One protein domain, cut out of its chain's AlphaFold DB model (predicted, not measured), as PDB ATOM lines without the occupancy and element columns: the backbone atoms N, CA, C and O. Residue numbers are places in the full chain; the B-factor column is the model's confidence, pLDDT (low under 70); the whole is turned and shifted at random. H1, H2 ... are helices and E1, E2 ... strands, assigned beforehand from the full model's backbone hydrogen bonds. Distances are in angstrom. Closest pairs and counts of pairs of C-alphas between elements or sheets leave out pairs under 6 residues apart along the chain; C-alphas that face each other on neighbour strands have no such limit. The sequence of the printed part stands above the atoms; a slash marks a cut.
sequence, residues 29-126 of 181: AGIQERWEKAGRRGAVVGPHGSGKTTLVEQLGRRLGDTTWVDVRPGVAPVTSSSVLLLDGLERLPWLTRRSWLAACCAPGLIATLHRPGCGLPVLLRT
ATOM      1  N   ALA A  29       0.343  16.028 -20.176       95.00
ATOM      2  CA  ALA A  29       1.361  15.440 -19.313       95.00
ATOM      3  C   ALA A  29       1.630  13.970 -19.671       95.00
ATOM      4  O   ALA A  29       2.780  13.603 -19.910       95.00
ATOM      5  N   GLY A  30       0.584  13.150 -19.802       95.88
ATOM      6  CA  GLY A  30       0.723  11.743 -20.175       95.88
ATOM      7  C   GLY A  30       1.266  11.558 -21.593       95.88
ATOM      8  O   GLY A  30       2.020  10.621 -21.862       95.88
ATOM      9  N   ILE A  31       0.935  12.463 -22.520       96.69
ATOM     10  CA  ILE A  31       1.497  12.432 -23.876       96.69
ATOM     11  C   ILE A  31       2.979  12.821 -23.869       96.69
ATOM     12  O   ILE A  31       3.772  12.157 -24.541       96.69
ATOM     13  N   GLN A  32       3.369  13.843 -23.100       96.31
ATOM     14  CA  GLN A  32       4.771  14.227 -22.939       96.31
ATOM     15  C   GLN A  32       5.594  13.089 -22.319       96.31
ATOM     16  O   GLN A  32       6.655  12.755 -22.842       96.31
ATOM     17  N   GLU A  33       5.091  12.432 -21.273       96.25
ATOM     18  CA  GLU A  33       5.773  11.294 -20.647       96.25
ATOM     19  C   GLU A  33       5.999  10.149 -21.651       96.25
ATOM     20  O   GLU A  33       7.088   9.574 -21.733       96.25
ATOM     21  N   ARG A  34       4.991   9.834 -22.478       96.69
ATOM     22  CA  ARG A  34       5.135   8.845 -23.560       96.69
ATOM     23  C   ARG A  34       6.174   9.268 -24.595       96.69
ATOM     24  O   ARG A  34       6.915   8.419 -25.085       96.69
ATOM     25  N   TRP A  35       6.237  10.554 -24.928       97.44
ATOM     26  CA  TRP A  35       7.218  11.096 -25.866       97.44
ATOM     27  C   TRP A  35       8.648  11.006 -25.331       97.44
ATOM     28  O   TRP A  35       9.542  10.576 -26.058       97.44
ATOM     29  N   GLU A  36       8.862  11.323 -24.056       97.25
ATOM     30  CA  GLU A  36      10.161  11.175 -23.396       97.25
ATOM     31  C   GLU A  36      10.611   9.707 -23.374       97.25
ATOM     32  O   GLU A  36      11.718   9.400 -23.820       97.25
ATOM     33  N   LYS A  37       9.724   8.782 -22.979       97.56
ATOM     34  CA  LYS A  37       9.988   7.327 -23.003       97.56
ATOM     35  C   LYS A  37      10.262   6.785 -24.408       97.56
ATOM     36  O   LYS A  37      10.978   5.801 -24.559       97.56
ATOM     37  N   ALA A  38       9.718   7.430 -25.437       96.81
ATOM     38  CA  ALA A  38       9.933   7.096 -26.841       96.81
ATOM     39  C   ALA A  38      11.236   7.685 -27.426       96.81
ATOM     40  O   ALA A  38      11.413   7.701 -28.645       96.81
ATOM     41  N   GLY A  39      12.142   8.203 -26.587       96.75
ATOM     42  CA  GLY A  39      13.386   8.824 -27.042       96.75
ATOM     43  C   GLY A  39      13.153  10.170 -27.728       96.75
ATOM     44  O   GLY A  39      13.858  10.508 -28.678       96.75
ATOM     45  N   ARG A  40      12.137  10.921 -27.280       97.00
ATOM     46  CA  ARG A  40      11.746  12.240 -27.809       97.00
ATOM     47  C   ARG A  40      11.369  12.227 -29.291       97.00
ATOM     48  O   ARG A  40      11.526  13.222 -29.998       97.00
ATOM     49  N   ARG A  41      10.840  11.107 -29.788       96.38
ATOM     50  CA  ARG A  41      10.328  10.980 -31.159       96.38
ATOM     51  C   ARG A  41       8.985  10.273 -31.135       96.38
ATOM     52  O   ARG A  41       8.856   9.202 -30.554       96.38
ATOM     53  N   GLY A  42       7.981  10.832 -31.802       96.31
ATOM     54  CA  GLY A  42       6.694  10.153 -31.896       96.31
ATOM     55  C   GLY A  42       5.670  10.849 -32.776       96.31
ATOM     56  O   GLY A  42       5.915  11.928 -33.312       96.31
ATOM     57  N   ALA A  43       4.523  10.199 -32.941       96.75
ATOM     58  CA  ALA A  43       3.424  10.691 -33.756       96.75
ATOM     59  C   ALA A  43       2.088  10.695 -33.003       96.75
ATOM     60  O   ALA A  43       1.722   9.720 -32.341       96.75
ATOM     61  N   VAL A  44       1.334  11.777 -33.173       96.62
ATOM     62  CA  VAL A  44      -0.095  11.863 -32.875       96.62
ATOM     63  C   VAL A  44      -0.850  11.425 -34.126       96.62
ATOM     64  O   VAL A  44      -0.694  12.011 -35.197       96.62
ATOM     65  N   VAL A  45      -1.663  10.376 -34.008       95.88
ATOM     66  CA  VAL A  45      -2.344   9.768 -35.156       95.88
ATOM     67  C   VAL A  45      -3.860   9.844 -35.027       95.88
ATOM     68  O   VAL A  45      -4.391   9.715 -33.931       95.88
ATOM     69  N   GLY A  46      -4.579   9.987 -36.135       93.88
ATOM     70  CA  GLY A  46      -6.044   9.959 -36.139       93.88
ATOM     71  C   GLY A  46      -6.672  10.697 -37.320       93.88
ATOM     72  O   GLY A  46      -5.958  11.351 -38.082       93.88
ATOM     73  N   PRO A  47      -7.996  10.586 -37.503       92.50
ATOM     74  CA  PRO A  47      -8.691  11.077 -38.693       92.50
ATOM     75  C   PRO A  47      -8.618  12.605 -38.843       92.50
ATOM     76  O   PRO A  47      -8.121  13.316 -37.968       92.50
ATOM     77  N   HIS A  48      -9.071  13.130 -39.981       91.81
ATOM     78  CA  HIS A  48      -9.247  14.574 -40.148       91.81
ATOM     79  C   HIS A  48     -10.200  15.135 -39.079       91.81
ATOM     80  O   HIS A  48     -11.033  14.411 -38.538       91.81
ATOM     81  N   GLY A  49      -9.996  16.399 -38.700       91.56
ATOM     82  CA  GLY A  49     -10.854  17.065 -37.717       91.56
ATOM     83  C   GLY A  49     -10.747  16.577 -36.271       91.56
ATOM     84  O   GLY A  49     -11.470  17.079 -35.422       91.56
ATOM     85  N   SER A  50      -9.850  15.640 -35.946       94.31
ATOM     86  CA  SER A  50      -9.751  15.063 -34.595       94.31
ATOM     87  C   SER A  50      -8.930  15.875 -33.583       94.31
ATOM     88  O   SER A  50      -8.686  15.405 -32.475       94.31
ATOM     89  N   GLY A  51      -8.442  17.061 -33.963       93.31
ATOM     90  CA  GLY A  51      -7.655  17.930 -33.079       93.31
ATOM     91  C   GLY A  51      -6.162  17.594 -32.966       93.31
ATOM     92  O   GLY A  51      -5.511  18.076 -32.046       93.31
ATOM     93  N   LYS A  52      -5.584  16.800 -33.885       94.81
ATOM     94  CA  LYS A  52      -4.136  16.474 -33.880       94.81
ATOM     95  C   LYS A  52      -3.250  17.721 -33.873       94.81
ATOM     96  O   LYS A  52      -2.370  17.824 -33.030       94.81
ATOM     97  N   THR A  53      -3.492  18.639 -34.808       92.56
ATOM     98  CA  THR A  53      -2.728  19.885 -34.950       92.56
ATOM     99  C   THR A  53      -2.851  20.723 -33.677       92.56
ATOM    100  O   THR A  53      -1.833  21.037 -33.074       92.56
ATOM    101  N   THR A  54      -4.075  20.929 -33.176       94.62
ATOM    102  CA  THR A  54      -4.345  21.606 -31.894       94.62
ATOM    103  C   THR A  54      -3.567  20.982 -30.733       94.62
ATOM    104  O   THR A  54      -2.936  21.685 -29.951       94.62
ATOM    105  N   LEU A  55      -3.558  19.651 -30.625       95.44
ATOM    106  CA  LEU A  55      -2.808  18.947 -29.588       95.44
ATOM    107  C   LEU A  55      -1.292  19.162 -29.718       95.44
ATOM    108  O   LEU A  55      -0.616  19.401 -28.719       95.44
ATOM    109  N   VAL A  56      -0.746  19.065 -30.931       95.19
ATOM    110  CA  VAL A  56       0.690  19.255 -31.180       95.19
ATOM    111  C   VAL A  56       1.112  20.697 -30.900       95.19
ATOM    112  O   VAL A  56       2.155  20.904 -30.288       95.19
ATOM    113  N   GLU A  57       0.290  21.687 -31.247       93.50
ATOM    114  CA  GLU A  57       0.514  23.092 -30.884       93.50
ATOM    115  C   GLU A  57       0.522  23.295 -29.364       93.50
ATOM    116  O   GLU A  57       1.406  23.965 -28.827       93.50
ATOM    117  N   GLN A  58      -0.430  22.692 -28.644       95.44
ATOM    118  CA  GLN A  58      -0.485  22.770 -27.183       95.44
ATOM    119  C   GLN A  58       0.713  22.092 -26.511       95.44
ATOM    120  O   GLN A  58       1.264  22.633 -25.550       95.44
ATOM    121  N   LEU A  59       1.154  20.941 -27.028       95.25
ATOM    122  CA  LEU A  59       2.400  20.306 -26.595       95.25
ATOM    123  C   LEU A  59       3.600  21.205 -26.889       95.25
ATOM    124  O   LEU A  59       4.444  21.376 -26.018       95.25
ATOM    125  N   GLY A  60       3.646  21.832 -28.064       94.69
ATOM    126  CA  GLY A  60       4.684  22.787 -28.442       94.69
ATOM    127  C   GLY A  60       4.842  23.917 -27.434       94.69
ATOM    128  O   GLY A  60       5.920  24.112 -26.880       94.69
ATOM    129  N   ARG A  61       3.731  24.590 -27.104       94.12
ATOM    130  CA  ARG A  61       3.699  25.656 -26.086       94.12
ATOM    131  C   ARG A  61       4.215  25.185 -24.726       94.12
ATOM    132  O   ARG A  61       4.858  25.955 -24.022       94.12
ATOM    133  N   ARG A  62       3.941  23.931 -24.354       94.56
ATOM    134  CA  ARG A  62       4.410  23.333 -23.097       94.56
ATOM    135  C   ARG A  62       5.901  22.982 -23.122       94.56
ATOM    136  O   ARG A  62       6.560  23.122 -22.098       94.56
ATOM    137  N   LEU A  63       6.412  22.511 -24.258       93.81
ATOM    138  CA  LEU A  63       7.823  22.155 -24.441       93.81
ATOM    139  C   LEU A  63       8.728  23.388 -24.577       93.81
ATOM    140  O   LEU A  63       9.926  23.293 -24.317       93.81
ATOM    141  N   GLY A  64       8.162  24.540 -24.941       94.50
ATOM    142  CA  GLY A  64       8.882  25.800 -25.073       94.50
ATOM    143  C   GLY A  64       9.480  25.953 -26.468       94.50
ATOM    144  O   GLY A  64       8.752  26.214 -27.424       94.50
ATOM    145  N   ASP A  65      10.803  25.818 -26.576       95.38
ATOM    146  CA  ASP A  65      11.528  26.050 -27.828       95.38
ATOM    147  C   ASP A  65      11.189  24.978 -28.876       95.38
ATOM    148  O   ASP A  65      11.608  23.816 -28.786       95.38
ATOM    149  N   THR A  66      10.399  25.376 -29.877       97.12
ATOM    150  CA  THR A  66       9.882  24.495 -30.926       97.12
ATOM    151  C   THR A  66       9.918  25.156 -32.300       97.12
ATOM    152  O   THR A  66       9.745  26.365 -32.433       97.12
ATOM    153  N   THR A  67      10.107  24.344 -33.341       96.75
ATOM    154  CA  THR A  67      10.043  24.768 -34.746       96.75
ATOM    155  C   THR A  67       8.928  24.012 -35.453       96.75
ATOM    156  O   THR A  67       8.955  22.781 -35.538       96.75
ATOM    157  N   TRP A  68       7.957  24.752 -35.988       96.19
ATOM    158  CA  TRP A  68       6.868  24.195 -36.785       96.19
ATOM    159  C   TRP A  68       7.289  23.984 -38.239       96.19
ATOM    160  O   TRP A  68       7.898  24.861 -38.852       96.19
ATOM    161  N   VAL A  69       6.929  22.837 -38.808       95.44
ATOM    162  CA  VAL A  69       7.218  22.490 -40.200       95.44
ATOM    163  C   VAL A  69       5.964  21.912 -40.851       95.44
ATOM    164  O   VAL A  69       5.511  20.828 -40.487       95.44
ATOM    165  N   ASP A  70       5.439  22.611 -41.860       94.81
ATOM    166  CA  ASP A  70       4.449  22.053 -42.789       94.81
ATOM    167  C   ASP A  70       5.166  21.146 -43.795       94.81
ATOM    168  O   ASP A  70       5.854  21.599 -44.716       94.81
ATOM    169  N   VAL A  71       5.042  19.840 -43.591       93.19
ATOM    170  CA  VAL A  71       5.662  18.828 -44.436       93.19
ATOM    171  C   VAL A  71       4.824  18.648 -45.695       93.19
ATOM    172  O   VAL A  71       3.647  18.291 -45.667       93.19
ATOM    173  N   ARG A  72       5.456  18.863 -46.847       92.44
ATOM    174  CA  ARG A  72       4.850  18.680 -48.168       92.44
ATOM    175  C   ARG A  72       5.912  18.255 -49.185       92.44
ATOM    176  O   ARG A  72       7.100  18.488 -48.947       92.44
ATOM    177  N   PRO A  73       5.522  17.626 -50.307       91.25
ATOM    178  CA  PRO A  73       6.464  17.281 -51.366       91.25
ATOM    179  C   PRO A  73       7.320  18.487 -51.780       91.25
ATOM    180  O   PRO A  73       6.803  19.589 -51.949       91.25
ATOM    181  N   GLY A  74       8.632  18.276 -51.910       90.00
ATOM    182  CA  GLY A  74       9.601  19.328 -52.243       90.00
ATOM    183  C   GLY A  74      10.200  20.076 -51.045       90.00
ATOM    184  O   GLY A  74      11.201  20.763 -51.221       90.00
ATOM    185  N   VAL A  75       9.664  19.919 -49.829       90.88
ATOM    186  CA  VAL A  75      10.293  20.467 -48.613       90.88
ATOM    187  C   VAL A  75      11.408  19.533 -48.141       90.88
ATOM    188  O   VAL A  75      11.179  18.348 -47.883       90.88
ATOM    189  N   ALA A  76      12.625  20.068 -48.030       92.94
ATOM    190  CA  ALA A  76      13.788  19.326 -47.553       92.94
ATOM    191  C   ALA A  76      13.660  18.947 -46.060       92.94
ATOM    192  O   ALA A  76      12.961  19.638 -45.314       92.94
ATOM    193  N   PRO A  77      14.321  17.863 -45.606       93.81
ATOM    194  CA  PRO A  77      14.448  17.550 -44.183       93.81
ATOM    195  C   PRO A  77      15.034  18.722 -43.393       93.81
ATOM    196  O   PRO A  77      15.888  19.452 -43.896       93.81
ATOM    197  N   VAL A  78      14.577  18.892 -42.153       94.00
ATOM    198  CA  VAL A  78      14.917  20.051 -41.320       94.00
ATOM    199  C   VAL A  78      15.890  19.654 -40.214       94.00
ATOM    200  O   VAL A  78      15.681  18.665 -39.509       94.00
ATOM    201  N   THR A  79      16.922  20.474 -40.032       94.75
ATOM    202  CA  THR A  79      17.781  20.461 -38.844       94.75
ATOM    203  C   THR A  79      17.429  21.660 -37.973       94.75
ATOM    204  O   THR A  79      17.311  22.771 -38.486       94.75
ATOM    205  N   SER A  80      17.251  21.450 -36.669       95.56
ATOM    206  CA  SER A  80      16.895  22.501 -35.711       95.56
ATOM    207  C   SER A  80      17.573  22.270 -34.360       95.56
ATOM    208  O   SER A  80      17.779  21.130 -33.950       95.56
ATOM    209  N   SER A  81      17.880  23.349 -33.639       96.31
ATOM    210  CA  SER A  81      18.281  23.291 -32.225       96.31
ATOM    211  C   SER A  81      17.096  23.099 -31.272       96.31
ATOM    212  O   SER A  81      17.307  22.836 -30.093       96.31
ATOM    213  N   SER A  82      15.869  23.210 -31.782       97.00
ATOM    214  CA  SER A  82      14.603  23.135 -31.047       97.00
ATOM    215  C   SER A  82      13.810  21.867 -31.395       97.00
ATOM    216  O   SER A  82      14.132  21.159 -32.354       97.00
ATOM    217  N   VAL A  83      12.749  21.555 -30.641       97.62
ATOM    218  CA  VAL A  83      11.890  20.395 -30.949       97.62
ATOM    219  C   VAL A  83      11.104  20.641 -32.240       97.62
ATOM    220  O   VAL A  83      10.439  21.665 -32.388       97.62
ATOM    221  N   LEU A  84      11.130  19.683 -33.167       97.69
ATOM    222  CA  LEU A  84      10.384  19.776 -34.423       97.69
ATOM    223  C   LEU A  84       8.919  19.366 -34.241       97.69
ATOM    224  O   LEU A  84       8.630  18.254 -33.796       97.69
ATOM    225  N   LEU A  85       7.998  20.225 -34.669       97.38
ATOM    226  CA  LEU A  85       6.571  19.932 -34.779       97.38
ATOM    227  C   LEU A  85       6.220  19.797 -36.258       97.38
ATOM    228  O   LEU A  85       6.239  20.773 -37.003       97.38
ATOM    229  N   LEU A  86       5.971  18.568 -36.696       95.69
ATOM    230  CA  LEU A  86       5.776  18.229 -38.101       95.69
ATOM    231  C   LEU A  86       4.287  18.040 -38.386       95.69
ATOM    232  O   LEU A  86       3.682  17.100 -37.866       95.69
ATOM    233  N   ASP A  87       3.714  18.874 -39.249       93.06
ATOM    234  CA  ASP A  87       2.337  18.708 -39.722       93.06
ATOM    235  C   ASP A  87       2.308  18.231 -41.175       93.06
ATOM    236  O   ASP A  87       3.163  18.604 -41.974       93.06
ATOM    237  N   GLY A  88       1.352  17.378 -41.536       87.19
ATOM    238  CA  GLY A  88       1.186  16.927 -42.921       87.19
ATOM    239  C   GLY A  88       2.195  15.874 -43.394       87.19
ATOM    240  O   GLY A  88       2.346  15.649 -44.597       87.19
ATOM    241  N   LEU A  89       2.878  15.177 -42.481       89.69
ATOM    242  CA  LEU A  89       3.862  14.143 -42.823       89.69
ATOM    243  C   LEU A  89       3.251  13.006 -43.676       89.69
ATOM    244  O   LEU A  89       3.950  12.332 -44.444       89.69
ATOM    245  N   GLU A  90       1.934  12.796 -43.591       89.12
ATOM    246  CA  GLU A  90       1.193  11.845 -44.415       89.12
ATOM    247  C   GLU A  90       1.210  12.156 -45.916       89.12
ATOM    248  O   GLU A  90       1.004  11.240 -46.713       89.12
ATOM    249  N   ARG A  91       1.498  13.407 -46.298       91.06
ATOM    250  CA  ARG A  91       1.590  13.856 -47.695       91.06
ATOM    251  C   ARG A  91       2.821  13.303 -48.413       91.06
ATOM    252  O   ARG A  91       2.876  13.331 -49.640       91.06
ATOM    253  N   LEU A  92       3.808  12.796 -47.670       90.31
ATOM    254  CA  LEU A  92       4.957  12.101 -48.246       90.31
ATOM    255  C   LEU A  92       4.653  10.607 -48.458       90.31
ATOM    256  O   LEU A  92       4.084   9.969 -47.556       90.31
ATOM    257  N   PRO A  93       5.100  10.015 -49.587       88.94
ATOM    258  CA  PRO A  93       5.095   8.568 -49.782       88.94
ATOM    259  C   PRO A  93       5.839   7.843 -48.657       88.94
ATOM    260  O   PRO A  93       6.762   8.389 -48.054       88.94
ATOM    261  N   TRP A  94       5.466   6.594 -48.382       85.81
ATOM    262  CA  TRP A  94       5.943   5.876 -47.194       85.81
ATOM    263  C   TRP A  94       7.478   5.749 -47.118       85.81
ATOM    264  O   TRP A  94       8.054   5.987 -46.056       85.81
ATOM    265  N   LEU A  95       8.139   5.430 -48.242       85.38
ATOM    266  CA  LEU A  95       9.602   5.319 -48.328       85.38
ATOM    267  C   LEU A  95      10.266   6.664 -48.052       85.38
ATOM    268  O   LEU A  95      11.144   6.766 -47.197       85.38
ATOM    269  N   THR A  96       9.789   7.698 -48.746       89.19
ATOM    270  CA  THR A  96      10.274   9.073 -48.620       89.19
ATOM    271  C   THR A  96      10.111   9.580 -47.199       89.19
ATOM    272  O   THR A  96      11.002  10.224 -46.670       89.19
ATOM    273  N   ARG A  97       9.003   9.250 -46.536       90.88
ATOM    274  CA  ARG A  97       8.751   9.660 -45.158       90.88
ATOM    275  C   ARG A  97       9.810   9.129 -44.197       90.88
ATOM    276  O   ARG A  97      10.264   9.865 -43.327       90.88
ATOM    277  N   ARG A  98      10.201   7.857 -44.337       88.56
ATOM    278  CA  ARG A  98      11.183   7.229 -43.445       88.56
ATOM    279  C   ARG A  98      12.571   7.844 -43.622       88.56
ATOM    280  O   ARG A  98      13.208   8.159 -42.622       88.56
ATOM    281  N   SER A  99      13.020   8.037 -44.863       90.06
ATOM    282  CA  SER A  99      14.306   8.693 -45.128       90.06
ATOM    283  C   SER A  99      14.290  10.167 -44.720       90.06
ATOM    284  O   SER A  99      15.250  10.634 -44.117       90.06
ATOM    285  N   TRP A 100      13.182  10.874 -44.952       93.44
ATOM    286  CA  TRP A 100      13.010  12.272 -44.554       93.44
ATOM    287  C   TRP A 100      13.102  12.438 -43.035       93.44
ATOM    288  O   TRP A 100      13.885  13.245 -42.548       93.44
ATOM    289  N   LEU A 101      12.395  11.601 -42.266       93.19
ATOM    290  CA  LEU A 101      12.484  11.596 -40.802       93.19
ATOM    291  C   LEU A 101      13.882  11.241 -40.284       93.19
ATOM    292  O   LEU A 101      14.288  11.750 -39.239       93.19
ATOM    293  N   ALA A 102      14.586  10.331 -40.959       91.38
ATOM    294  CA  ALA A 102      15.948   9.947 -40.593       91.38
ATOM    295  C   ALA A 102      16.959  11.069 -40.873       91.38
ATOM    296  O   ALA A 102      17.946  11.182 -40.156       91.38
ATOM    297  N   ALA A 103      16.696  11.896 -41.886       93.38
ATOM    298  CA  ALA A 103      17.518  13.048 -42.236       93.38
ATOM    299  C   ALA A 103      17.253  14.279 -41.351       93.38
ATOM    300  O   ALA A 103      18.091  15.175 -41.303       93.38
ATOM    301  N   CYS A 104      16.125  14.335 -40.634       94.06
ATOM    302  CA  CYS A 104      15.880  15.394 -39.657       94.06
ATOM    303  C   CYS A 104      16.762  15.234 -38.414       94.06
ATOM    304  O   CYS A 104      16.824  14.155 -37.813       94.06
ATOM    305  N   CYS A 105      17.358  16.340 -37.974       94.94
ATOM    306  CA  CYS A 105      18.202  16.398 -36.785       94.94
ATOM    307  C   CYS A 105      17.679  17.465 -35.816       94.94
ATOM    308  O   CYS A 105      17.630  18.645 -36.149       94.94
ATOM    309  N   ALA A 106      17.243  17.035 -34.632       96.69
ATOM    310  CA  ALA A 106      16.675  17.894 -33.597       96.69
ATOM    311  C   ALA A 106      16.714  17.191 -32.229       96.69
ATOM    312  O   ALA A 106      16.730  15.954 -32.193       96.69
ATOM    313  N   PRO A 107      16.658  17.931 -31.103       96.69
ATOM    314  CA  PRO A 107      16.553  17.351 -29.757       96.69
ATOM    315  C   PRO A 107      15.283  16.513 -29.535       96.69
ATOM    316  O   PRO A 107      15.206  15.751 -28.569       96.69
ATOM    317  N   GLY A 108      14.289  16.645 -30.415       97.06
ATOM    318  CA  GLY A 108      13.128  15.774 -30.487       97.06
ATOM    319  C   GLY A 108      12.207  16.141 -31.647       97.06
ATOM    320  O   GLY A 108      12.381  17.178 -32.287       97.06
ATOM    321  N   LEU A 109      11.226  15.282 -31.924       96.88
ATOM    322  CA  LEU A 109      10.194  15.548 -32.924       96.88
ATOM    323  C   LEU A 109       8.832  14.970 -32.529       96.88
ATOM    324  O   LEU A 109       8.743  13.881 -31.951       96.88
ATOM    325  N   ILE A 110       7.777  15.682 -32.905       97.19
ATOM    326  CA  ILE A 110       6.387  15.244 -32.804       97.19
ATOM    327  C   ILE A 110       5.739  15.463 -34.168       97.19
ATOM    328  O   ILE A 110       5.795  16.563 -34.705       97.19
ATOM    329  N   ALA A 111       5.135  14.419 -34.732       95.88
ATOM    330  CA  ALA A 111       4.447  14.497 -36.020       95.88
ATOM    331  C   ALA A 111       2.933  14.283 -35.892       95.88
ATOM    332  O   ALA A 111       2.490  13.495 -35.055       95.88
ATOM    333  N   THR A 112       2.138  14.897 -36.764       95.44
ATOM    334  CA  THR A 112       0.734  14.519 -36.997       95.44
ATOM    335  C   THR A 112       0.640  13.540 -38.175       95.44
ATOM    336  O   THR A 112       1.396  13.629 -39.142       95.44
ATOM    337  N   LEU A 113      -0.263  12.555 -38.086       93.31
ATOM    338  CA  LEU A 113      -0.528  11.587 -39.161       93.31
ATOM    339  C   LEU A 113      -1.988  11.116 -39.158       93.31
ATOM    340  O   LEU A 113      -2.614  11.006 -38.106       93.31
ATOM    341  N   HIS A 114      -2.524  10.711 -40.312       91.38
ATOM    342  CA  HIS A 114      -3.835  10.037 -40.348       91.38
ATOM    343  C   HIS A 114      -3.787   8.572 -39.933       91.38
ATOM    344  O   HIS A 114      -4.696   8.070 -39.273       91.38
ATOM    345  N   ARG A 115      -2.721   7.872 -40.317       87.00
ATOM    346  CA  ARG A 115      -2.516   6.453 -40.023       87.00
ATOM    347  C   ARG A 115      -1.098   6.237 -39.493       87.00
ATOM    348  O   ARG A 115      -0.186   6.955 -39.907       87.00
ATOM    349  N   PRO A 116      -0.890   5.251 -38.604       86.19
ATOM    350  CA  PRO A 116       0.459   4.833 -38.236       86.19
ATOM    351  C   PRO A 116       1.201   4.297 -39.473       86.19
ATOM    352  O   PRO A 116       0.565   3.913 -40.454       86.19
ATOM    353  N   GLY A 117       2.535   4.235 -39.423       76.50
ATOM    354  CA  GLY A 117       3.314   3.576 -40.486       76.50
ATOM    355  C   GLY A 117       4.555   4.317 -40.981       76.50
ATOM    356  O   GLY A 117       4.924   4.176 -42.139       76.50
ATOM    357  N   CYS A 118       5.204   5.120 -40.136       76.75
ATOM    358  CA  CYS A 118       6.413   5.875 -40.501       76.75
ATOM    359  C   CYS A 118       7.649   5.526 -39.656       76.75
ATOM    360  O   CYS A 118       8.663   6.212 -39.738       76.75
ATOM    361  N   GLY A 119       7.566   4.480 -38.826       85.81
ATOM    362  CA  GLY A 119       8.613   4.121 -37.865       85.81
ATOM    363  C   GLY A 119       8.631   4.971 -36.590       85.81
ATOM    364  O   GLY A 119       9.442   4.696 -35.714       85.81
ATOM    365  N   LEU A 120       7.743   5.963 -36.456       92.50
ATOM    366  CA  LEU A 120       7.573   6.705 -35.207       92.50
ATOM    367  C   LEU A 120       6.670   5.942 -34.225       92.50
ATOM    368  O   LEU A 120       5.620   5.434 -34.640       92.50
ATOM    369  N   PRO A 121       7.023   5.915 -32.927       95.75
ATOM    370  CA  PRO A 121       6.122   5.491 -31.862       95.75
ATOM    371  C   PRO A 121       4.830   6.314 -31.869       95.75
ATOM    372  O   PRO A 121       4.854   7.531 -32.055       95.75
ATOM    373  N   VAL A 122       3.687   5.659 -31.667       96.25
ATOM    374  CA  VAL A 122       2.395   6.353 -31.556       96.25
ATOM    375  C   VAL A 122       2.254   6.899 -30.138       96.25
ATOM    376  O   VAL A 122       2.140   6.128 -29.190       96.25
ATOM    377  N   LEU A 123       2.237   8.224 -30.002       96.62
ATOM    378  CA  LEU A 123       2.089   8.919 -28.719       96.62
ATOM    379  C   LEU A 123       0.631   9.005 -28.280       96.62
ATOM    380  O   LEU A 123       0.329   8.946 -27.090       96.62
ATOM    381  N   LEU A 124      -0.270   9.170 -29.245       96.69
ATOM    382  CA  LEU A 124      -1.706   9.198 -29.025       96.69
ATOM    383  C   LEU A 124      -2.431   8.821 -30.314       96.69
ATOM    384  O   LEU A 124      -2.043   9.261 -31.398       96.69
ATOM    385  N   ARG A 125      -3.515   8.054 -30.181       95.88
ATOM    386  CA  ARG A 125      -4.549   7.950 -31.212       95.88
ATOM    387  C   ARG A 125      -5.676   8.901 -30.837       95.88
ATOM    388  O   ARG A 125      -6.375   8.639 -29.868       95.88
ATOM    389  N   THR A 126      -5.818  10.011 -31.551       94.81
ATOM    390  CA  THR A 126      -6.929  10.938 -31.323       94.81
ATOM    391  C   THR A 126      -8.215  10.285 -31.803       94.81
ATOM    392  O   THR A 126      -8.300   9.863 -32.961       94.81
TER     393      THR A 126
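This is residues 29 to 126 of the 181 residues of an uncharacterized protein of Planctomycetes bacterium (UniProt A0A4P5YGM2). One twisted sheet of five parallel strands runs through the middle, with H2 over one face at E3 and E4 and H1 over the same face at E1 and E5. H3 sits off towards the other side, as does much of the long loop of residues 71 to 82 between E2 and E3. The printed part has 98 residues, with three named helices and five named strands in the order H1 E1 H2 E2 E3 H3 E4 E5; the sheet's order is E2 E3 E4 E1 E5. The class is mixed, helices and strands, and the whole is compact, with a radius of gyration of the C-alphas of 12.0 A and spans of 33 by 30 by 20 A.

Start at the sheet, with edge strand E2, residues 66 to 70, then E3, 83 to 87, E4, 109 to 113, E1, 41 to 45, and edge strand E5, 122 to 125. It is twisted, with C-alphas up to 4.1 A off its best plane. Between E2 and E3 look for N 69 and O 85, 2.8 A; between E3 and E4, N 86 and O 110, 2.8 A; between E4 and E1, N 44 and O 111, 2.8 A; between E1 and E5, N 123 and O 43, 2.8 A; each is within hydrogen-bond range. H2, residues 52 to 63, is on the sheet at a height of 7.4 A, along the strands, at 5 degrees to E4 on the local plane; the closest C-alphas of H2 and E4 are Lys 52 and Thr 112, 6.1 A. H1, residues 29 to 37, is on the same face at 8.6 A, along the strands; its closest C-alpha to E5 is Arg 34, 6.0 A from that of Leu 123. These make two layers, helices on one face of a sheet. H1 and H2 are close but not clearly touching, their closest C-alphas, Gln 32 and Leu 59, 7.5 A apart, and about perpendicular at 78 degrees. H3, residues 94 to 103, is not on the sheet, but only just, with 4 pairs of C-alphas within 10 A; it is apart from H1 and H2. E3, H3, E4 form a strand-helix-strand unit, two parallel neighbour strands with a helix between in the chain, and E1, H2, E2 a split one, with E3 and E4 between its strands; both crossovers are right-handed. In H1, H2 and H3 every O i to N i+4 pair is within hydrogen-bond range.

Find C-alpha 29 at (1.361, 15.440, -19.313), where H1 begins its 12.4 A. H2 begins at C-alpha 52, (-4.136, 16.474, -33.880), and covers 16.3 A; H3 covers 14.5 A. E1 and E2 each measure 13.3 A, E3 13.1 A and E4 13.0 A, while E5 measures 7.1 A and ends at C-alpha 125, (-4.549, 7.950, -31.212).

Look for the farthest pair at the C-alphas of Ala 29 and Gly 74, 34.2 A apart. The printed part has no cut, and the link E2 to E3 is long, with 12 residues. The mean pLDDT of the printed part is 93.6, and no printed residue is under 70.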